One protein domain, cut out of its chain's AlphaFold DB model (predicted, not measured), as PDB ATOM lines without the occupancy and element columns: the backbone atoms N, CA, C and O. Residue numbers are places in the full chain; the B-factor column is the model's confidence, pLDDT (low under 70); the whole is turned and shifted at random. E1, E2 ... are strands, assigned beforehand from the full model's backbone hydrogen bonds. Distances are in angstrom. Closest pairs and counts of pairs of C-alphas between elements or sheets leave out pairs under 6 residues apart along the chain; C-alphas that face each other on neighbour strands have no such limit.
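What this domain is: This is residues 57 to 220 of the 276 residues of the protein "Hypothetical protein" of Hermetia illucens (UniProt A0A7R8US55). Two twisted sheets lie face to face as a sandwich, the five-stranded E1 E3 E8 E5 E6 and the four-stranded E2 E9 E4 E7, with their strands running nearly along the same line. A small hairpin of E10 and E11 packs on the smaller sheet through E10, which comes close to E4. The printed part has 164 residues with no named helix and eleven named strands, E1 to E11 in order along the chain; the class is all strand, though only 70 of the residues are in named strands. The larger sheet is mixed, while the other two are antiparallel. The whole is compact, with a radius of gyration of the C-alphas of 15.9 A and spans of 49 by 36 by 25 A.

How they stand to each other: The largest sheet runs, strand beside strand, E1 (residues 57 to 59), E3 (79 to 86), E8 (150 to 157), E5 (111 to 119) and E6 (124 to 132), and is strongly twisted. Its edge strand E1 is parallel to E3, at 28 degrees, with N 59 and O 84 2.8 A apart. E3 and E8 are antiparallel at 170 degrees, with N 81 and O 155 2.8 A apart. E8 and E5 are antiparallel at 150 degrees, with N 114 and O 152 2.8 A apart. E5 and E6 form a hairpin, with N 113 and O 131 2.9 A apart; E5 bends by 88 degrees at residue 116 and E6 by 76 degrees at residue 128. The second sheet runs E2 (63 to 67), E9 (177 to 183), E4 (98 to 105) and E7 (144 to 146), and is only just strongly twisted, its C-alphas lying up to 4.3 A off its best plane. Within hydrogen-bond range are N 66 and O 179 across the antiparallel neighbours E2 and E9, 2.8 A apart, N 101 and O 180 across the antiparallel neighbours E9 and E4, 2.8 A apart, and N 100 and O 144 across the antiparallel neighbours E4 and E7, 2.8 A apart. The two sheets form a sandwich, two sheets face to face, 10.9 A centre to centre where they face each other, with best planes 5 degrees apart and strands at 9 degrees. The pairs E2 with E9, E3 with E8, E4 with E7 and E5 with E6 make a jelly roll, one long hairpin wound over both sheets. E6 and E7 are near each other, with 5 pairs of C-alphas within 10 A. E10 (200 to 204) and E11 (211 to 215) form a hairpin, with N 214 and O 201 2.8 A apart. The closest C-alphas of E4 and E10 are those of Thr 103 and Cys 202, 5.0 A apart. E4 and E11 are only just apart, at 8.2 A.

Where its parts are: E1 begins at C-alpha 57, at (240.261, 176.487, 247.668). From first to last C-alpha, E8 measures 23.2 A, E3 22.9 A, E6 19.9 A, E9 19.6 A, E5 19.3 A and E4 17.7 A. E8 begins at C-alpha 150, at (235.766, 188.512, 245.899). E11 ends at C-alpha 215, at (261.162, 187.159, 269.015).

The domain as a whole: The two C-alphas farthest apart, those of Asp 122 and Gly 218, are 54.2 A apart. The printed part has no cut. The long links are E2 to E3, E3 to E4, E6 to E7, E8 to E9 and E9 to E10; of these, E8 to E9 has 19 residues, 158 to 176, and E9 to E10 has 16, 184 to 199. The mean pLDDT of the printed part is 90.7, and residues 93 to 94 and 168 to 169 are under 70.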
ATOM      1  N   GLY A  57     241.641 176.721 247.248       94.88
ATOM      2  CA  GLY A  57     240.261 176.487 247.668       94.88
ATOM      3  C   GLY A  57     239.471 177.772 247.912       94.88
ATOM      4  O   GLY A  57     239.992 178.884 247.812       94.88
ATOM      5  N   LYS A  58     238.185 177.606 248.226       95.75
ATOM      6  CA  LYS A  58     237.271 178.706 248.548       95.75
ATOM      7  C   LYS A  58     237.269 178.966 250.057       95.75
ATOM      8  O   LYS A  58     237.158 178.033 250.845       95.75
ATOM      9  N   LEU A  59     237.382 180.231 250.447       97.31
ATOM     10  CA  LEU A  59     237.466 180.701 251.825       97.31
ATOM     11  C   LEU A  59     236.291 181.642 252.102       97.31
ATOM     12  O   LEU A  59     236.223 182.728 251.535       97.31
ATOM     13  N   THR A  60     235.374 181.223 252.972       96.50
ATOM     14  CA  THR A  60     234.159 181.981 253.333       96.50
ATOM     15  C   THR A  60     234.181 182.495 254.772       96.50
ATOM     16  O   THR A  60     233.282 183.214 255.199       96.50
ATOM     17  N   ALA A  61     235.207 182.138 255.551       96.31
ATOM     18  CA  ALA A  61     235.370 182.623 256.916       96.31
ATOM     19  C   ALA A  61     235.804 184.096 256.930       96.31
ATOM     20  O   ALA A  61     236.556 184.538 256.058       96.31
ATOM     21  N   ARG A  62     235.389 184.840 257.967       95.31
ATOM     22  CA  ARG A  62     235.729 186.264 258.149       95.31
ATOM     23  C   ARG A  62     237.226 186.520 258.256       95.31
ATOM     24  O   ARG A  62     237.676 187.596 257.894       95.31
ATOM     25  N   HIS A  63     237.993 185.574 258.757       96.44
ATOM     26  CA  HIS A  63     239.437 185.676 258.861       96.44
ATOM     27  C   HIS A  63     240.038 184.284 258.737       96.44
ATOM     28  O   HIS A  63     239.359 183.281 258.975       96.44
ATOM     29  N   GLY A  64     241.314 184.217 258.385       95.94
ATOM     30  CA  GLY A  64     241.996 182.941 258.271       95.94
ATOM     31  C   GLY A  64     243.442 183.069 257.835       95.94
ATOM     32  O   GLY A  64     243.980 184.164 257.660       95.94
ATOM     33  N   ILE A  65     244.069 181.912 257.683       96.00
ATOM     34  CA  ILE A  65     245.470 181.774 257.309       96.00
ATOM     35  C   ILE A  65     245.548 181.106 255.941       96.00
ATOM     36  O   ILE A  65     244.855 180.125 255.675       96.00
ATOM     37  N   ILE A  66     246.423 181.626 255.088       97.50
ATOM     38  CA  ILE A  66     246.745 181.063 253.782       97.50
ATOM     39  C   ILE A  66     248.233 180.757 253.784       97.50
ATOM     40  O   ILE A  66     249.056 181.645 254.002       97.50
ATOM     41  N   GLN A  67     248.579 179.500 253.535       96.12
ATOM     42  CA  GLN A  67     249.963 179.052 253.569       96.12
ATOM     43  C   GLN A  67     250.308 178.179 252.372       96.12
ATOM     44  O   GLN A  67     249.461 177.464 251.833       96.12
ATOM     45  N   THR A  68     251.575 178.224 251.972       95.88
ATOM     46  CA  THR A  68     252.136 177.235 251.051       95.88
ATOM     47  C   THR A  68     252.141 175.848 251.697       95.88
ATOM     48  O   THR A  68     252.266 175.751 252.922       95.88
ATOM     49  N   PRO A  69     252.063 174.759 250.908       94.81
ATOM     50  CA  PRO A  69     252.216 173.411 251.443       94.81
ATOM     51  C   PRO A  69     253.499 173.268 252.262       94.81
ATOM     52  O   PRO A  69     254.524 173.842 251.907       94.81
ATOM     53  N   SER A  70     253.444 172.505 253.352       93.12
ATOM     54  CA  SER A  70     254.605 172.183 254.197       93.12
ATOM     55  C   SER A  70     255.327 173.368 254.850       93.12
ATOM     56  O   SER A  70     256.385 173.146 255.445       93.12
ATOM     57  N   PHE A  71     254.779 174.589 254.788       93.81
ATOM     58  CA  PHE A  71     255.366 175.775 255.417       93.81
ATOM     59  C   PHE A  71     255.800 175.486 256.872       93.81
ATOM     60  O   PHE A  71     255.011 174.905 257.622       93.81
ATOM     61  N   PRO A  72     257.024 175.863 257.301       94.25
ATOM     62  CA  PRO A  72     258.035 176.674 256.601       94.25
ATOM     63  C   PRO A  72     259.019 175.878 255.724       94.25
ATOM     64  O   PRO A  72     260.008 176.431 255.249       94.25
ATOM     65  N   ASN A  73     258.796 174.580 255.527       93.19
ATOM     66  CA  ASN A  73     259.703 173.710 254.781       93.19
ATOM     67  C   ASN A  73     259.516 173.846 253.263       93.19
ATOM     68  O   ASN A  73     258.528 174.396 252.772       93.19
ATOM     69  N   LYS A  74     260.463 173.274 252.507       93.25
ATOM     70  CA  LYS A  74     260.375 173.160 251.045       93.25
ATOM     71  C   LYS A  74     259.059 172.499 250.616       93.25
ATOM     72  O   LYS A  74     258.604 171.530 251.223       93.25
ATOM     73  N   PHE A  75     258.509 172.987 249.511       93.00
ATOM     74  CA  PHE A  75     257.304 172.470 248.864       93.00
ATOM     75  C   PHE A  75     257.609 172.051 247.418       93.00
ATOM     76  O   PHE A  75     258.590 172.531 246.842       93.00
ATOM     77  N   PRO A  76     256.811 171.145 246.821       93.12
ATOM     78  CA  PRO A  76     257.044 170.695 245.451       93.12
ATOM     79  C   PRO A  76     256.920 171.855 244.457       93.12
ATOM     80  O   PRO A  76     256.044 172.703 244.596       93.12
ATOM     81  N   VAL A  77     257.789 171.876 243.444       92.88
ATOM     82  CA  VAL A  77     257.739 172.808 242.306       92.88
ATOM     83  C   VAL A  77     257.902 172.022 240.994       92.88
ATOM     84  O   VAL A  77     258.645 171.039 240.987       92.88
ATOM     85  N   PRO A  78     257.245 172.425 239.889       94.81
ATOM     86  CA  PRO A  78     256.396 173.609 239.752       94.81
ATOM     87  C   PRO A  78     255.065 173.480 240.507       94.81
ATOM     88  O   PRO A  78     254.485 172.403 240.579       94.81
ATOM     89  N   ILE A  79     254.577 174.591 241.062       94.44
ATOM     90  CA  ILE A  79     253.319 174.647 241.819       94.44
ATOM     91  C   ILE A  79     252.451 175.809 241.355       94.44
ATOM     92  O   ILE A  79     252.962 176.886 241.033       94.44
ATOM     93  N   THR A  80     251.140 175.580 241.374       95.62
ATOM     94  CA  THR A  80     250.114 176.604 241.190       95.62
ATOM     95  C   THR A  80     249.027 176.402 242.237       95.62
ATOM     96  O   THR A  80     248.375 175.363 242.247       95.62
ATOM     97  N   CYS A  81     248.820 177.399 243.092       96.94
ATOM     98  CA  CYS A  81     247.755 177.426 244.087       96.94
ATOM     99  C   CYS A  81     246.811 178.591 243.795       96.94
ATOM    100  O   CYS A  81     247.264 179.678 243.426       96.94
ATOM    101  N   VAL A  82     245.509 178.387 243.997       96.00
ATOM    102  CA  VAL A  82     244.498 179.441 243.841       96.00
ATOM    103  C   VAL A  82     243.549 179.413 245.031       96.00
ATOM    104  O   VAL A  82     242.824 178.439 245.225       96.00
ATOM    105  N   TRP A  83     243.542 180.487 245.814       97.62
ATOM    106  CA  TRP A  83     242.580 180.709 246.891       97.62
ATOM    107  C   TRP A  83     241.600 181.803 246.500       97.62
ATOM    108  O   TRP A  83     242.011 182.847 245.997       97.62
ATOM    109  N   ILE A  84     240.318 181.580 246.770       96.38
ATOM    110  CA  ILE A  84     239.257 182.560 246.538       96.38
ATOM    111  C   ILE A  84     238.658 182.937 247.882       96.38
ATOM    112  O   ILE A  84     238.016 182.103 248.515       96.38
ATOM    113  N   ILE A  85     238.851 184.181 248.311       97.25
ATOM    114  CA  ILE A  85     238.112 184.726 249.449       97.25
ATOM    115  C   ILE A  85     236.766 185.211 248.924       97.25
ATOM    116  O   ILE A  85     236.718 186.093 248.065       97.25
ATOM    117  N   ASP A  86     235.695 184.619 249.442       95.38
ATOM    118  CA  ASP A  86     234.312 184.990 249.172       95.38
ATOM    119  C   ASP A  86     233.723 185.646 250.422       95.38
ATOM    120  O   ASP A  86     233.416 184.987 251.417       95.38
ATOM    121  N   ALA A  87     233.608 186.970 250.368       94.56
ATOM    122  CA  ALA A  87     233.061 187.795 251.431       94.56
ATOM    123  C   ALA A  87     231.610 188.232 251.167       94.56
ATOM    124  O   ALA A  87     231.093 189.062 251.916       94.56
ATOM    125  N   SER A  88     230.958 187.696 250.131       91.62
ATOM    126  CA  SER A  88     229.619 188.125 249.703       91.62
ATOM    127  C   SER A  88     228.556 187.963 250.795       91.62
ATOM    128  O   SER A  88     227.700 188.830 250.958       91.62
ATOM    129  N   GLU A  89     228.658 186.910 251.607       91.31
ATOM    130  CA  GLU A  89     227.731 186.633 252.714       91.31
ATOM    131  C   GLU A  89     228.155 187.269 254.051       91.31
ATOM    132  O   GLU A  89     227.403 187.264 255.025       91.31
ATOM    133  N   LEU A  90     229.364 187.837 254.134       89.19
ATOM    134  CA  LEU A  90     229.940 188.329 255.393       89.19
ATOM    135  C   LEU A  90     229.609 189.790 255.704       89.19
ATOM    136  O   LEU A  90     229.927 190.284 256.798       89.19
ATOM    137  N   THR A  91     229.004 190.493 254.752       78.31
ATOM    138  CA  THR A  91     228.706 191.921 254.844       78.31
ATOM    139  C   THR A  91     227.280 192.198 254.400       78.31
ATOM    140  O   THR A  91     226.873 191.813 253.313       78.31
ATOM    141  N   THR A  92     226.531 192.933 255.216       71.75
ATOM    142  CA  THR A  92     225.147 193.338 254.925       71.75
ATOM    143  C   THR A  92     225.048 194.667 254.166       71.75
ATOM    144  O   THR A  92     223.949 195.151 253.909       71.75
ATOM    145  N   GLY A  93     226.185 195.281 253.817       68.88
ATOM    146  CA  GLY A  93     226.265 196.583 253.158       68.88
ATOM    147  C   GLY A  93     227.239 196.592 251.975       68.88
ATOM    148  O   GLY A  93     227.972 195.629 251.772       68.88
ATOM    149  N   PRO A  94     227.281 197.693 251.200       69.00
ATOM    150  CA  PRO A  94     228.069 197.779 249.966       69.00
ATOM    151  C   PRO A  94     229.585 197.832 250.201       69.00
ATOM    152  O   PRO A  94     230.359 197.590 249.279       69.00
ATOM    153  N   ASN A  95     230.014 198.156 251.423       78.12
ATOM    154  CA  ASN A  95     231.417 198.373 251.754       78.12
ATOM    155  C   ASN A  95     232.018 197.102 252.354       78.12
ATOM    156  O   ASN A  95     231.925 196.867 253.560       78.12
ATOM    157  N   VAL A  96     232.656 196.304 251.503       87.25
ATOM    158  CA  VAL A  96     233.477 195.163 251.917       87.25
ATOM    159  C   VAL A  96     234.935 195.574 251.884       87.25
ATOM    160  O   VAL A  96     235.363 196.267 250.969       87.25
ATOM    161  N   SER A  97     235.693 195.150 252.888       92.81
ATOM    162  CA  SER A  97     237.136 195.345 252.943       92.81
ATOM    163  C   SER A  97     237.783 194.003 253.240       92.81
ATOM    164  O   SER A  97     237.575 193.446 254.314       92.81
ATOM    165  N   ILE A  98     238.535 193.473 252.281       95.62
ATOM    166  CA  ILE A  98     239.375 192.290 252.463       95.62
ATOM    167  C   ILE A  98     240.802 192.792 252.656       95.62
ATOM    168  O   ILE A  98     241.381 193.403 251.756       95.62
ATOM    169  N   VAL A  99     241.365 192.554 253.835       96.69
ATOM    170  CA  VAL A  99     242.717 192.970 254.200       96.69
ATOM    171  C   VAL A  99     243.617 191.748 254.269       96.69
ATOM    172  O   VAL A  99     243.289 190.756 254.912       96.69
ATOM    173  N   ILE A 100     244.764 191.833 253.605       97.50
ATOM    174  CA  ILE A 100     245.816 190.823 253.628       97.50
ATOM    175  C   ILE A 100     246.979 191.352 254.449       97.50
ATOM    176  O   ILE A 100     247.524 192.412 254.144       97.50
ATOM    177  N   TYR A 101     247.391 190.576 255.441       97.12
ATOM    178  CA  TYR A 101     248.542 190.826 256.288       97.12
ATOM    179  C   TYR A 101     249.649 189.826 255.931       97.12
ATOM    180  O   TYR A 101     249.483 188.623 256.161       97.12
ATOM    181  N   PRO A 102     250.785 190.280 255.368       96.00
ATOM    182  CA  PRO A 102     251.941 189.438 255.087       96.00
ATOM    183  C   PRO A 102     252.708 189.138 256.386       96.00
ATOM    184  O   PRO A 102     253.858 189.543 256.556       96.00
ATOM    185  N   THR A 103     252.045 188.447 257.316       95.94
ATOM    186  CA  THR A 103     252.576 188.065 258.630       95.94
ATOM    187  C   THR A 103     253.880 187.288 258.468       95.94
ATOM    188  O   THR A 103     254.913 187.696 258.995       95.94
ATOM    189  N   GLN A 104     253.886 186.241 257.647       95.50
ATOM    190  CA  GLN A 104     255.094 185.494 257.292       95.50
ATOM    191  C   GLN A 104     255.185 185.307 255.779       95.50
ATOM    192  O   GLN A 104     254.744 184.302 255.231       95.50
ATOM    193  N   LEU A 105     255.762 186.291 255.088       95.00
ATOM    194  CA  LEU A 105     255.975 186.260 253.642       95.00
ATOM    195  C   LEU A 105     257.470 186.160 253.329       95.00
ATOM    196  O   LEU A 105     258.201 187.136 253.485       95.00
ATOM    197  N   TYR A 106     257.907 184.984 252.871       93.25
ATOM    198  CA  TYR A 106     259.312 184.727 252.543       93.25
ATOM    199  C   TYR A 106     259.550 184.481 251.053       93.25
ATOM    200  O   TYR A 106     260.699 184.428 250.641       93.25
ATOM    201  N   VAL A 107     258.509 184.387 250.221       93.19
ATOM    202  CA  VAL A 107     258.664 184.364 248.756       93.19
ATOM    203  C   VAL A 107     258.846 185.774 248.201       93.19
ATOM    204  O   VAL A 107     258.141 186.702 248.587       93.19
ATOM    205  N   LEU A 108     259.765 185.928 247.253       91.25
ATOM    206  CA  LEU A 108     260.084 187.207 246.608       91.25
ATOM    207  C   LEU A 108     259.194 187.514 245.393       91.25
ATOM    208  O   LEU A 108     259.239 188.615 244.843       91.25
ATOM    209  N   GLY A 109     258.372 186.550 244.975       91.00
ATOM    210  CA  GLY A 109     257.485 186.674 243.828       91.00
ATOM    211  C   GLY A 109     256.512 185.505 243.704       91.00
ATOM    212  O   GLY A 109     256.403 184.655 244.587       91.00
ATOM    213  N   GLY A 110     255.771 185.484 242.596       92.31
ATOM    214  CA  GLY A 110     254.797 184.434 242.288       92.31
ATOM    215  C   GLY A 110     253.436 184.602 242.964       92.31
ATOM    216  O   GLY A 110     252.482 183.976 242.520       92.31
ATOM    217  N   LEU A 111     253.321 185.458 243.988       94.88
ATOM    218  CA  LEU A 111     252.076 185.743 244.704       94.88
ATOM    219  C   LEU A 111     251.349 186.954 244.097       94.88
ATOM    220  O   LEU A 111     251.861 188.078 244.104       94.88
ATOM    221  N   ARG A 112     250.138 186.723 243.587       95.00
ATOM    222  CA  ARG A 112     249.319 187.706 242.872       95.00
ATOM    223  C   ARG A 112     247.904 187.760 243.429       95.00
ATOM    224  O   ARG A 112     247.228 186.739 243.510       95.00
ATOM    225  N   PHE A 113     247.445 188.977 243.692       96.06
ATOM    226  CA  PHE A 113     246.116 189.300 244.197       96.06
ATOM    227  C   PHE A 113     245.310 189.976 243.095       96.06
ATOM    228  O   PHE A 113     245.773 190.956 242.506       96.06
ATOM    229  N   THR A 114     244.120 189.461 242.813       94.56
ATOM    230  CA  THR A 114     243.227 189.980 241.777       94.56
ATOM    231  C   THR A 114     241.841 190.211 242.361       94.56
ATOM    232  O   THR A 114     241.199 189.266 242.817       94.56
ATOM    233  N   GLU A 115     241.364 191.453 242.309       93.00
ATOM    234  CA  GLU A 115     239.995 191.773 242.715       93.00
ATOM    235  C   GLU A 115     238.968 191.351 241.659       93.00
ATOM    236  O   GLU A 115     239.165 191.541 240.454       93.00
ATOM    237  N   TYR A 116     237.827 190.853 242.131       91.00
ATOM    238  CA  TYR A 116     236.671 190.535 241.303       91.00
ATOM    239  C   TYR A 116     235.413 191.188 241.876       91.00
ATOM    240  O   TYR A 116     235.109 191.060 243.059       91.00
ATOM    241  N   MET A 117     234.655 191.873 241.017       85.69
ATOM    242  CA  MET A 117     233.321 192.375 241.371       85.69
ATOM    243  C   MET A 117     232.302 191.235 241.434       85.69
ATOM    244  O   MET A 117     231.366 191.283 242.223       85.69
ATOM    245  N   TYR A 118     232.503 190.210 240.606       85.94
ATOM    246  CA  TYR A 118     231.706 188.991 240.574       85.94
ATOM    247  C   TYR A 118     232.617 187.804 240.270       85.94
ATOM    248  O   TYR A 118     233.441 187.877 239.351       85.94
ATOM    249  N   TYR A 119     232.457 186.723 241.028       87.75
ATOM    250  CA  TYR A 119     233.187 185.476 240.839       87.75
ATOM    251  C   TYR A 119     232.200 184.309 240.866       87.75
ATOM    252  O   TYR A 119     231.759 183.891 241.932       87.75
ATOM    253  N   GLY A 120     231.842 183.805 239.688       84.75
ATOM    254  CA  GLY A 120     231.048 182.593 239.520       84.75
ATOM    255  C   GLY A 120     231.806 181.541 238.716       84.75
ATOM    256  O   GLY A 120     232.870 181.815 238.148       84.75
ATOM    257  N   ASP A 121     231.232 180.344 238.657       80.12
ATOM    258  CA  ASP A 121     231.807 179.221 237.914       80.12
ATOM    259  C   ASP A 121     231.798 179.491 236.398       80.12
ATOM    260  O   ASP A 121     232.800 179.256 235.723       80.12
ATOM    261  N   ASP A 122     230.724 180.105 235.888       81.50
ATOM    262  CA  ASP A 122     230.529 180.369 234.452       81.50
ATOM    263  C   ASP A 122     230.985 181.767 234.002       81.50
ATOM    264  O   ASP A 122     231.205 182.018 232.816       81.50
ATOM    265  N   TYR A 123     231.107 182.714 234.936       84.81
ATOM    266  CA  TYR A 123     231.395 184.109 234.612       84.81
ATOM    267  C   TYR A 123     232.174 184.810 235.724       84.81
ATOM    268  O   TYR A 123     231.889 184.654 236.909       84.81
ATOM    269  N   LYS A 124     233.165 185.623 235.342       86.56
ATOM    270  CA  LYS A 124     234.022 186.370 236.272       86.56
ATOM    271  C   LYS A 124     234.165 187.810 235.794       86.56
ATOM    272  O   LYS A 124     234.609 188.049 234.672       86.56
ATOM    273  N   VAL A 125     233.844 188.772 236.657       85.75
ATOM    274  CA  VAL A 125     234.007 190.207 236.378       85.75
ATOM    275  C   VAL A 125     235.200 190.723 237.152       85.75
ATOM    276  O   VAL A 125     235.137 190.912 238.368       85.75
ATOM    277  N   ARG A 126     236.306 190.941 236.443       78.44
ATOM    278  CA  ARG A 126     237.546 191.436 237.040       78.44
ATOM    279  C   ARG A 126     237.420 192.919 237.383       78.44
ATOM    280  O   ARG A 126     237.022 193.713 236.535       78.44
ATOM    281  N   SER A 127     237.828 193.296 238.590       77.12
ATOM    282  CA  SER A 127     238.143 194.690 238.907       77.12
ATOM    283  C   SER A 127     239.569 194.993 238.431       77.12
ATOM    284  O   SER A 127     240.431 194.115 238.408       77.12
ATOM    285  N   GLN A 128     239.855 196.227 238.008       76.75
ATOM    286  CA  GLN A 128     241.154 196.577 237.413       76.75
ATOM    287  C   GLN A 128     242.332 196.553 238.405       76.75
ATOM    288  O   GLN A 128     243.477 196.765 238.002       76.75
ATOM    289  N   ARG A 129     242.095 196.282 239.694       80.31
ATOM    290  CA  ARG A 129     243.160 196.258 240.693       80.31
ATOM    291  C   ARG A 129     243.817 194.885 240.784       80.31
ATOM    292  O   ARG A 129     243.199 193.879 241.135       80.31
ATOM    293  N   VAL A 130     245.117 194.880 240.515       87.19
ATOM    294  CA  VAL A 130     245.997 193.728 240.692       87.19
ATOM    295  C   VAL A 130     247.176 194.169 241.545       87.19
ATOM    296  O   VAL A 130     247.790 195.198 241.269       87.19
ATOM    297  N   PHE A 131     247.502 193.390 242.571       90.31
ATOM    298  CA  PHE A 131     248.694 193.604 243.384       90.31
ATOM    299  C   PHE A 131     249.610 192.387 243.295       90.31
ATOM    300  O   PHE A 131     249.146 191.246 243.278       90.31
ATOM    301  N   GLN A 132     250.915 192.634 243.231       90.69
ATOM    302  CA  GLN A 132     251.943 191.601 243.236       90.69
ATOM    303  C   GLN A 132     253.077 192.036 244.155       90.69
ATOM    304  O   GLN A 132     253.499 193.199 244.134       90.69
ATOM    305  N   PHE A 133     253.569 191.092 244.950       87.44
ATOM    306  CA  PHE A 133     254.806 191.307 245.682       87.44
ATOM    307  C   PHE A 133     256.004 191.192 244.736       87.44
ATOM    308  O   PHE A 133     256.015 190.384 243.807       87.44
ATOM    309  N   SER A 134     256.997 192.030 244.987       84.69
ATOM    310  CA  SER A 134     258.305 192.057 244.355       84.69
ATOM    311  C   SER A 134     259.377 192.145 245.436       84.69
ATOM    312  O   SER A 134     259.105 192.525 246.578       84.69
ATOM    313  N   GLU A 135     260.625 191.886 245.063       82.94
ATOM    314  CA  GLU A 135     261.786 191.997 245.956       82.94
ATOM    315  C   GLU A 135     261.869 193.346 246.691       82.94
ATOM    316  O   GLU A 135     262.304 193.418 247.838       82.94
ATOM    317  N   HIS A 136     261.403 194.432 246.067       82.31
ATOM    318  CA  HIS A 136     261.475 195.774 246.647       82.31
ATOM    319  C   HIS A 136     260.386 196.080 247.679       82.31
ATOM    320  O   HIS A 136     260.564 197.005 248.482       82.31
ATOM    321  N   ASN A 137     259.250 195.378 247.626       86.94
ATOM    322  CA  ASN A 137     258.072 195.687 248.438       86.94
ATOM    323  C   ASN A 137     257.705 194.578 249.439       86.94
ATOM    324  O   ASN A 137     257.018 194.878 250.415       86.94
ATOM    325  N   VAL A 138     258.218 193.355 249.260       86.62
ATOM    326  CA  VAL A 138     257.906 192.171 250.082       86.62
ATOM    327  C   VAL A 138     258.108 192.403 251.583       86.62
ATOM    328  O   VAL A 138     257.318 191.936 252.395       86.62
ATOM    329  N   THR A 139     259.105 193.205 251.960       85.31
ATOM    330  CA  THR A 139     259.413 193.549 253.358       85.31
ATOM    331  C   THR A 139     258.799 194.874 253.818       85.31
ATOM    332  O   THR A 139     258.661 195.108 255.015       85.31
ATOM    333  N   LYS A 140     258.409 195.761 252.896       87.44
ATOM    334  CA  LYS A 140     257.924 197.120 253.217       87.44
ATOM    335  C   LYS A 140     256.414 197.189 253.394       87.44
ATOM    336  O   LYS A 140     255.910 198.059 254.099       87.44
ATOM    337  N   VAL A 141     255.691 196.300 252.729       91.00
ATOM    338  CA  VAL A 141     254.232 196.261 252.761       91.00
ATOM    339  C   VAL A 141     253.796 195.509 254.014       91.00
ATOM    340  O   VAL A 141     254.139 194.344 254.196       91.00
ATOM    341  N   ALA A 142     253.066 196.189 254.897       90.44
ATOM    342  CA  ALA A 142     252.551 195.608 256.139       90.44
ATOM    343  C   ALA A 142     251.093 195.141 256.026       90.44
ATOM    344  O   ALA A 142     250.622 194.379 256.865       90.44
ATOM    345  N   TRP A 143     250.377 195.594 254.995       94.56
ATOM    346  CA  TRP A 143     249.021 195.168 254.679       94.56
ATOM    347  C   TRP A 143     248.647 195.576 253.251       94.56
ATOM    348  O   TRP A 143     249.234 196.498 252.679       94.56
ATOM    349  N   ILE A 144     247.649 194.903 252.684       94.56
ATOM    350  CA  ILE A 144     247.023 195.267 251.412       94.56
ATOM    351  C   ILE A 144     245.514 195.180 251.602       94.56
ATOM    352  O   ILE A 144     245.019 194.161 252.066       94.56
ATOM    353  N   GLN A 145     244.785 196.232 251.242       94.69
ATOM    354  CA  GLN A 145     243.329 196.275 251.359       94.69
ATOM    355  C   GLN A 145     242.678 196.263 249.981       94.69
ATOM    356  O   GLN A 145     243.079 197.034 249.108       94.69
ATOM    357  N   PHE A 146     241.637 195.456 249.833       93.88
ATOM    358  CA  PHE A 146     240.797 195.312 248.650       93.88
ATOM    359  C   PHE A 146     239.348 195.635 249.016       93.88
ATOM    360  O   PHE A 146     238.908 195.301 250.113       93.88
ATOM    361  N   ASN A 147     238.622 196.293 248.115       91.12
ATOM    362  CA  ASN A 147     237.273 196.813 248.374       91.12
ATOM    363  C   ASN A 147     236.186 196.035 247.609       91.12
ATOM    364  O   ASN A 147     235.081 196.532 247.403       91.12
ATOM    365  N   SER A 148     236.522 194.831 247.145       90.69
ATOM    366  CA  SER A 148     235.626 193.930 246.422       90.69
ATOM    367  C   SER A 148     235.202 192.757 247.307       90.69
ATOM    368  O   SER A 148     235.922 192.365 248.222       90.69
ATOM    369  N   GLN A 149     234.038 192.173 247.014       90.94
ATOM    370  CA  GLN A 149     233.510 191.006 247.738       90.94
ATOM    371  C   GLN A 149     234.289 189.718 247.450       90.94
ATOM    372  O   GLN A 149     234.244 188.785 248.245       90.94
ATOM    373  N   TYR A 150     235.008 189.676 246.327       93.69
ATOM    374  CA  TYR A 150     235.766 188.512 245.899       93.69
ATOM    375  C   TYR A 150     237.223 188.890 245.653       93.69
ATOM    376  O   TYR A 150     237.525 189.857 244.941       93.69
ATOM    377  N   LEU A 151     238.132 188.093 246.210       95.81
ATOM    378  CA  LEU A 151     239.568 188.237 246.003       95.81
ATOM    379  C   LEU A 151     240.172 186.894 245.606       95.81
ATOM    380  O   LEU A 151     240.121 185.932 246.370       95.81
ATOM    381  N   GLU A 152     240.781 186.847 244.424       95.88
ATOM    382  CA  GLU A 152     241.596 185.714 243.993       95.88
ATOM    383  C   GLU A 152     243.050 185.941 244.403       95.88
ATOM    384  O   GLU A 152     243.674 186.939 244.030       95.88
ATOM    385  N   ILE A 153     243.601 184.981 245.137       96.88
ATOM    386  CA  ILE A 153     245.004 184.915 245.524       96.88
ATOM    387  C   ILE A 153     245.604 183.734 244.776       96.88
ATOM    388  O   ILE A 153     245.309 182.577 245.058       96.88
ATOM    389  N   SER A 154     246.440 184.038 243.796       96.12
ATOM    390  CA  SER A 154     247.127 183.046 242.971       96.12
ATOM    391  C   SER A 154     248.606 183.021 243.331       96.12
ATOM    392  O   SER A 154     249.238 184.074 243.410       96.12
ATOM    393  N   PHE A 155     249.154 181.831 243.553       96.56
ATOM    394  CA  PHE A 155     250.580 181.619 243.760       96.56
ATOM    395  C   PHE A 155     251.116 180.663 242.703       96.56
ATOM    396  O   PHE A 155     250.598 179.558 242.563       96.56
ATOM    397  N   THR A 156     252.161 181.065 241.984       95.06
ATOM    398  CA  THR A 156     252.833 180.207 241.006       95.06
ATOM    399  C   THR A 156     254.339 180.277 241.189       95.06
ATOM    400  O   THR A 156     254.914 181.364 241.203       95.06
ATOM    401  N   MET A 157     254.989 179.117 241.271       94.25
ATOM    402  CA  MET A 157     256.440 179.018 241.423       94.25
ATOM    403  C   MET A 157     256.989 177.880 240.563       94.25
ATOM    404  O   MET A 157     256.443 176.781 240.569       94.25
ATOM    405  N   ARG A 158     258.074 178.141 239.822       93.62
ATOM    406  CA  ARG A 158     258.731 177.134 238.960       93.62
ATOM    407  C   ARG A 158     259.940 176.470 239.620       93.62
ATOM    408  O   ARG A 158     260.189 175.302 239.364       93.62
ATOM    409  N   THR A 159     260.682 177.219 240.436       93.44
ATOM    410  CA  THR A 159     261.877 176.767 241.166       93.44
ATOM    411  C   THR A 159     261.945 177.442 242.541       93.44
ATOM    412  O   THR A 159     261.390 178.526 242.732       93.44
ATOM    413  N   LEU A 160     262.612 176.802 243.503       91.00
ATOM    414  CA  LEU A 160     262.849 177.352 244.843       91.00
ATOM    415  C   LEU A 160     264.138 178.193 244.931       91.00
ATOM    416  O   LEU A 160     264.337 178.915 245.913       91.00
ATOM    417  N   ASP A 161     265.015 178.101 243.931       87.00
ATOM    418  CA  ASP A 161     266.341 178.716 243.968       87.00
ATOM    419  C   ASP A 161     266.262 180.231 243.789       87.00
ATOM    420  O   ASP A 161     265.711 180.726 242.809       87.00
ATOM    421  N   GLY A 162     266.810 180.978 244.751       82.81
ATOM    422  CA  GLY A 162     266.826 182.445 244.715       82.81
ATOM    423  C   GLY A 162     265.448 183.110 244.812       82.81
ATOM    424  O   GLY A 162     265.363 184.326 244.713       82.81
ATOM    425  N   THR A 163     264.369 182.354 245.028       85.62
ATOM    426  CA  THR A 163     262.996 182.891 245.071       85.62
ATOM    427  C   THR A 163     262.516 183.243 246.478       85.62
ATOM    428  O   THR A 163     261.364 183.646 246.652       85.62
ATOM    429  N   HIS A 164     263.393 183.113 247.474       86.12
ATOM    430  CA  HIS A 164     263.073 183.268 248.888       86.12
ATOM    431  C   HIS A 164     263.978 184.294 249.567       86.12
ATOM    432  O   HIS A 164     265.175 184.370 249.283       86.12
ATOM    433  N   LEU A 165     263.398 185.056 250.492       83.50
ATOM    434  CA  LEU A 165     264.112 185.958 251.378       83.50
ATOM    435  C   LEU A 165     265.042 185.150 252.289       83.50
ATOM    436  O   LEU A 165     264.606 184.202 252.934       83.50
ATOM    437  N   ARG A 166     266.306 185.564 252.373       81.62
ATOM    438  CA  ARG A 166     267.312 184.959 253.249       81.62
ATOM    439  C   ARG A 166     267.905 186.032 254.151       81.62
ATOM    440  O   ARG A 166     268.317 187.082 253.662       81.62
ATOM    441  N   ALA A 167     267.951 185.762 255.448       74.38
ATOM    442  CA  ALA A 167     268.717 186.541 256.416       74.38
ATOM    443  C   ALA A 167     269.843 185.663 256.963       74.38
ATOM    444  O   ALA A 167     269.668 184.445 257.059       74.38
ATOM    445  N   LEU A 168     270.977 186.284 257.299       63.25
ATOM    446  CA  LEU A 168     272.085 185.604 257.969       63.25
ATOM    447  C   LEU A 168     271.546 184.905 259.229       63.25
ATOM    448  O   LEU A 168     270.782 185.489 260.001       63.25
ATOM    449  N   ASP A 169     271.886 183.625 259.343       67.06
ATOM    450  CA  ASP A 169     271.643 182.711 260.463       67.06
ATOM    451  C   ASP A 169     270.192 182.278 260.735       67.06
ATOM    452  O   ASP A 169     269.947 181.086 260.902       67.06
ATOM    453  N   GLN A 170     269.210 183.185 260.748       73.31
ATOM    454  CA  GLN A 170     267.873 182.869 261.293       73.31
ATOM    455  C   GLN A 170     266.807 182.496 260.248       73.31
ATOM    456  O   GLN A 170     265.762 181.956 260.601       73.31
ATOM    457  N   LEU A 171     267.028 182.786 258.958       75.12
ATOM    458  CA  LEU A 171     266.028 182.574 257.893       75.12
ATOM    459  C   LEU A 171     266.592 181.827 256.670       75.12
ATOM    460  O   LEU A 171     266.087 181.989 255.561       75.12
ATOM    461  N   LEU A 172     267.658 181.038 256.835       74.38
ATOM    462  CA  LEU A 172     268.313 180.352 255.711       74.38
ATOM    463  C   LEU A 172     267.483 179.191 255.129       74.38
ATOM    464  O   LEU A 172     267.601 178.910 253.934       74.38
ATOM    465  N   ASP A 173     266.607 178.587 255.937       83.75
ATOM    466  CA  ASP A 173     265.835 177.386 255.586       83.75
ATOM    467  C   ASP A 173     264.311 177.596 255.583       83.75
ATOM    468  O   ASP A 173     263.544 176.641 255.700       83.75
ATOM    469  N   VAL A 174     263.853 178.843 255.424       90.50
ATOM    470  CA  VAL A 174     262.420 179.176 255.386       90.50
ATOM    471  C   VAL A 174     261.930 179.318 253.946       90.50
ATOM    472  O   VAL A 174     262.447 180.118 253.167       90.50
ATOM    473  N   TYR A 175     260.888 178.563 253.606       93.25
ATOM    474  CA  TYR A 175     260.288 178.526 252.278       93.25
ATOM    475  C   TYR A 175     258.816 178.921 252.330       93.25
ATOM    476  O   TYR A 175     258.091 178.595 253.269       93.25
ATOM    477  N   GLY A 176     258.355 179.581 251.268       95.19
ATOM    478  CA  GLY A 176     256.938 179.855 251.083       95.19
ATOM    479  C   GLY A 176     256.410 181.010 251.929       95.19
ATOM    480  O   GLY A 176     257.079 182.028 252.134       95.19
ATOM    481  N   PHE A 177     255.161 180.886 252.364       96.31
ATOM    482  CA  PHE A 177     254.501 181.899 253.177       96.31
ATOM    483  C   PHE A 177     253.404 181.308 254.060       96.31
ATOM    484  O   PHE A 177     252.856 180.247 253.764       96.31
ATOM    485  N   ASN A 178     253.061 182.053 255.104       96.69
ATOM    486  CA  ASN A 178     251.908 181.894 255.976       96.69
ATOM    487  C   ASN A 178     251.363 183.309 256.227       96.69
ATOM    488  O   ASN A 178     251.898 184.059 257.037       96.69
ATOM    489  N   ILE A 179     250.381 183.718 255.425       97.19
ATOM    490  CA  ILE A 179     249.786 185.058 255.467       97.19
ATOM    491  C   ILE A 179     248.403 185.000 256.106       97.19
ATOM    492  O   ILE A 179     247.695 183.999 256.001       97.19
ATOM    493  N   THR A 180     247.994 186.096 256.731       97.81
ATOM    494  CA  THR A 180     246.681 186.220 257.363       97.81
ATOM    495  C   THR A 180     245.770 187.096 256.511       97.81
ATOM    496  O   THR A 180     246.215 188.109 255.973       97.81
ATOM    497  N   TYR A 181     244.497 186.730 256.389       97.62
ATOM    498  CA  TYR A 181     243.476 187.585 255.789       97.62
ATOM    499  C   TYR A 181     242.361 187.888 256.789       97.62
ATOM    500  O   TYR A 181     242.049 187.062 257.648       97.62
ATOM    501  N   GLU A 182     241.737 189.054 256.644       96.38
ATOM    502  CA  GLU A 182     240.560 189.465 257.406       96.38
ATOM    503  C   GLU A 182     239.563 190.221 256.518       96.38
ATOM    504  O   GLU A 182     239.938 191.066 255.709       96.38
ATOM    505  N   VAL A 183     238.274 189.943 256.697       95.62
ATOM    506  CA  VAL A 183     237.143 190.636 256.079       95.62
ATOM    507  C   VAL A 183     236.572 191.610 257.104       95.62
ATOM    508  O   VAL A 183     235.800 191.243 258.001       95.62
ATOM    509  N   GLY A 184     236.973 192.869 256.989       92.75
ATOM    510  CA  GLY A 184     236.636 193.909 257.944       92.75
ATOM    511  C   GLY A 184     237.570 195.120 257.882       92.75
ATOM    512  O   GLY A 184     238.297 195.312 256.901       92.75
ATOM    513  N   PRO A 185     237.526 195.975 258.916       91.56
ATOM    514  CA  PRO A 185     238.379 197.152 258.996       91.56
ATOM    515  C   PRO A 185     239.849 196.773 259.220       91.56
ATOM    516  O   PRO A 185     240.162 195.784 259.884       91.56
ATOM    517  N   LEU A 186     240.749 197.620 258.716       93.00
ATOM    518  CA  LEU A 186     242.187 197.515 258.955       93.00
ATOM    519  C   LEU A 186     242.506 197.631 260.457       93.00
ATOM    520  O   LEU A 186     242.108 198.592 261.117       93.00
ATOM    521  N   LYS A 187     243.274 196.680 260.993       91.75
ATOM    522  CA  LYS A 187     243.809 196.731 262.363       91.75
ATOM    523  C   LYS A 187     244.877 197.820 262.543       91.75
ATOM    524  O   LYS A 187     245.713 198.004 261.656       91.75
ATOM    525  N   PRO A 188     244.917 198.490 263.713       89.75
ATOM    526  CA  PRO A 188     245.880 199.560 263.983       89.75
ATOM    527  C   PRO A 188     247.318 199.040 264.109       89.75
ATOM    528  O   PRO A 188     248.249 199.634 263.565       89.75
ATOM    529  N   TYR A 189     247.504 197.903 264.784       88.56
ATOM    530  CA  TYR A 189     248.816 197.301 265.016       88.56
ATOM    531  C   TYR A 189     248.989 196.070 264.140       88.56
ATOM    532  O   TYR A 189     248.305 195.070 264.331       88.56
ATOM    533  N   GLN A 190     249.907 196.176 263.187       92.81
ATOM    534  CA  GLN A 190     250.275 195.134 262.235       92.81
ATOM    535  C   GLN A 190     251.795 194.962 262.237       92.81
ATOM    536  O   GLN A 190     252.542 195.885 262.577       92.81
ATOM    537  N   CYS A 191     252.250 193.772 261.868       95.12
ATOM    538  CA  CYS A 191     253.661 193.477 261.685       95.12
ATOM    539  C   CYS A 191     253.884 192.696 260.389       95.12
ATOM    540  O   CYS A 191     252.956 192.196 259.757       95.12
ATOM    541  N   ASN A 192     255.148 192.615 260.002       94.00
ATOM    542  CA  ASN A 192     255.671 191.755 258.956       94.00
ATOM    543  C   ASN A 192     257.128 191.416 259.324       94.00
ATOM    544  O   ASN A 192     257.627 191.864 260.364       94.00
ATOM    545  N   ALA A 193     257.832 190.669 258.470       91.69
ATOM    546  CA  ALA A 193     259.219 190.272 258.727       91.69
ATOM    547  C   ALA A 193     260.151 191.463 259.046       91.69
ATOM    548  O   ALA A 193     260.953 191.386 259.975       91.69
ATOM    549  N   LEU A 194     260.007 192.589 258.336       91.44
ATOM    550  CA  LEU A 194     260.821 193.789 258.562       91.44
ATOM    551  C   LEU A 194     260.484 194.485 259.882       91.44
ATOM    552  O   LEU A 194     261.385 194.939 260.583       91.44
ATOM    553  N   LYS A 195     259.195 194.573 260.237       93.50
ATOM    554  CA  LYS A 195     258.756 195.193 261.494       93.50
ATOM    555  C   LYS A 195     259.211 194.391 262.713       93.50
ATOM    556  O   LYS A 195     259.422 194.993 263.754       93.50
ATOM    557  N   CYS A 196     259.416 193.083 262.556       93.00
ATOM    558  CA  CYS A 196     260.057 192.216 263.548       93.00
ATOM    559  C   CYS A 196     261.580 192.099 263.356       93.00
ATOM    560  O   CYS A 196     262.195 191.165 263.865       93.00
ATOM    561  N   ARG A 197     262.186 193.009 262.577       90.94
ATOM    562  CA  ARG A 197     263.633 193.131 262.326       90.94
ATOM    563  C   ARG A 197     264.322 191.879 261.784       90.94
ATOM    564  O   ARG A 197     265.532 191.756 261.912       90.94
ATOM    565  N   PHE A 198     263.577 190.956 261.175       90.25
ATOM    566  CA  PHE A 198     264.063 189.612 260.829       90.25
ATOM    567  C   PHE A 198     264.601 188.817 262.037       90.25
ATOM    568  O   PHE A 198     265.313 187.834 261.860       90.25
ATOM    569  N   LEU A 199     264.237 189.232 263.253       91.00
ATOM    570  CA  LEU A 199     264.637 188.654 264.540       91.00
ATOM    571  C   LEU A 199     263.449 188.039 265.291       91.00
ATOM    572  O   LEU A 199     263.503 187.785 266.493       91.00
ATOM    573  N   GLY A 200     262.348 187.833 264.580       92.12
ATOM    574  CA  GLY A 200     261.154 187.205 265.098       92.12
ATOM    575  C   GLY A 200     260.130 186.973 264.001       92.12
ATOM    576  O   GLY A 200     260.183 187.570 262.920       92.12
ATOM    577  N   HIS A 201     259.169 186.113 264.301       93.50
ATOM    578  CA  HIS A 201     258.027 185.866 263.434       93.50
ATOM    579  C   HIS A 201     256.891 186.824 263.778       93.50
ATOM    580  O   HIS A 201     256.581 187.032 264.950       93.50
ATOM    581  N   CYS A 202     256.233 187.378 262.763       96.19
ATOM    582  CA  CYS A 202     254.989 188.101 262.978       96.19
ATOM    583  C   CYS A 202     253.813 187.116 262.988       96.19
ATOM    584  O   CYS A 202     253.673 186.288 262.082       96.19
ATOM    585  N   TYR A 203     252.960 187.223 264.004       95.75
ATOM    586  CA  TYR A 203     251.749 186.422 264.159       95.75
ATOM    587  C   TYR A 203     250.535 187.311 264.413       95.75
ATOM    588  O   TYR A 203     250.637 188.359 265.056       95.75
ATOM    589  N   ALA A 204     249.369 186.853 263.961       95.12
ATOM    590  CA  ALA A 204     248.101 187.295 264.521       95.12
ATOM    591  C   ALA A 204     247.920 186.688 265.925       95.12
ATOM    592  O   ALA A 204     248.371 185.570 266.195       95.12
ATOM    593  N   ARG A 205     247.253 187.410 266.828       92.69
ATOM    594  CA  ARG A 205     246.699 186.817 268.055       92.69
ATOM    595  C   ARG A 205     245.627 185.782 267.697       92.69
ATOM    596  O   ARG A 205     245.040 185.840 266.622       92.69
ATOM    597  N   GLU A 206     245.357 184.865 268.622       90.12
ATOM    598  CA  GLU A 206     244.375 183.781 268.453       90.12
ATOM    599  C   GLU A 206     242.968 184.295 268.096       90.12
ATOM    600  O   GLU A 206     242.267 183.699 267.286       90.12
ATOM    601  N   ASP A 207     242.591 185.447 268.645       90.88
ATOM    602  CA  ASP A 207     241.317 186.130 268.416       90.88
ATOM    603  C   ASP A 207     241.351 187.131 267.244       90.88
ATOM    604  O   ASP A 207     240.398 187.887 267.051       90.88
ATOM    605  N   PHE A 208     242.455 187.189 266.488       91.50
ATOM    606  CA  PHE A 208     242.686 188.154 265.405       91.50
ATOM    607  C   PHE A 208     242.500 189.626 265.844       91.50
ATOM    608  O   PHE A 208     242.244 190.517 265.029       91.50
ATOM    609  N   SER A 209     242.630 189.930 267.141       90.44
ATOM    610  CA  SER A 209     242.466 191.295 267.670       90.44
ATOM    611  C   SER A 209     243.636 192.214 267.315       90.44
ATOM    612  O   SER A 209     243.459 193.419 267.128       90.44
ATOM    613  N   SER A 210     244.843 191.653 267.231       92.12
ATOM    614  CA  SER A 210     246.094 192.372 267.003       92.12
ATOM    615  C   SER A 210     247.179 191.448 266.455       92.12
ATOM    616  O   SER A 210     247.042 190.223 266.466       92.12
ATOM    617  N   TYR A 211     248.276 192.051 266.003       95.19
ATOM    618  CA  TYR A 211     249.458 191.358 265.507       95.19
ATOM    619  C   TYR A 211     250.664 191.673 266.391       95.19
ATOM    620  O   TYR A 211     250.763 192.772 266.943       95.19
ATOM    621  N   TYR A 212     251.582 190.722 266.529       95.38
ATOM    622  CA  TYR A 212     252.761 190.873 267.378       95.38
ATOM    623  C   TYR A 212     253.973 190.121 266.825       95.38
ATOM    624  O   TYR A 212     253.836 189.139 266.093       95.38
ATOM    625  N   CYS A 213     255.163 190.585 267.207       96.75
ATOM    626  CA  CYS A 213     256.416 189.900 266.931       96.75
ATOM    627  C   CYS A 213     256.721 188.882 268.038       96.75
ATOM    628  O   CYS A 213     256.814 189.238 269.211       96.75
ATOM    629  N   SER A 214     256.885 187.619 267.660       96.19
ATOM    630  CA  SER A 214     257.433 186.562 268.507       96.19
ATOM    631  C   SER A 214     258.932 186.472 268.261       96.19
ATOM    632  O   SER A 214     259.357 185.944 267.231       96.19
ATOM    633  N   CYS A 215     259.718 187.031 269.175       94.94
ATOM    634  CA  CYS A 215     261.162 187.159 269.015       94.94
ATOM    635  C   CYS A 215     261.892 185.822 269.125       94.94
ATOM    636  O   CYS A 215     261.480 184.931 269.868       94.94
ATOM    637  N   PHE A 216     262.990 185.699 268.381       92.06
ATOM    638  CA  PHE A 216     263.926 184.590 268.512       92.06
ATOM    639  C   PHE A 216     264.665 184.645 269.858       92.06
ATOM    640  O   PHE A 216     264.725 185.711 270.479       92.06
ATOM    641  N   PRO A 217     265.235 183.517 270.329       90.69
ATOM    642  CA  PRO A 217     265.979 183.475 271.584       90.69
ATOM    643  C   PRO A 217     267.041 184.580 271.677       90.69
ATOM    644  O   PRO A 217     267.770 184.834 270.723       90.69
ATOM    645  N   GLY A 218     267.109 185.250 272.829       89.44
ATOM    646  CA  GLY A 218     268.024 186.373 273.073       89.44
ATOM    647  C   GLY A 218     267.503 187.742 272.626       89.44
ATOM    648  O   GLY A 218     268.042 188.753 273.073       89.44
ATOM    649  N   TYR A 219     266.438 187.802 271.820       91.31
ATOM    650  CA  TYR A 219     265.816 189.054 271.387       91.31
ATOM    651  C   TYR A 219     264.494 189.331 272.107       91.31
ATOM    652  O   TYR A 219     263.774 188.426 272.526       91.31
ATOM    653  N   SER A 220     264.160 190.611 272.261       94.12
ATOM    654  CA  SER A 220     262.972 191.069 272.982       94.12
ATOM    655  C   SER A 220     262.502 192.457 272.520       94.12
ATOM    656  O   SER A 220     263.102 193.090 271.645       94.12
TER     657      SER A 220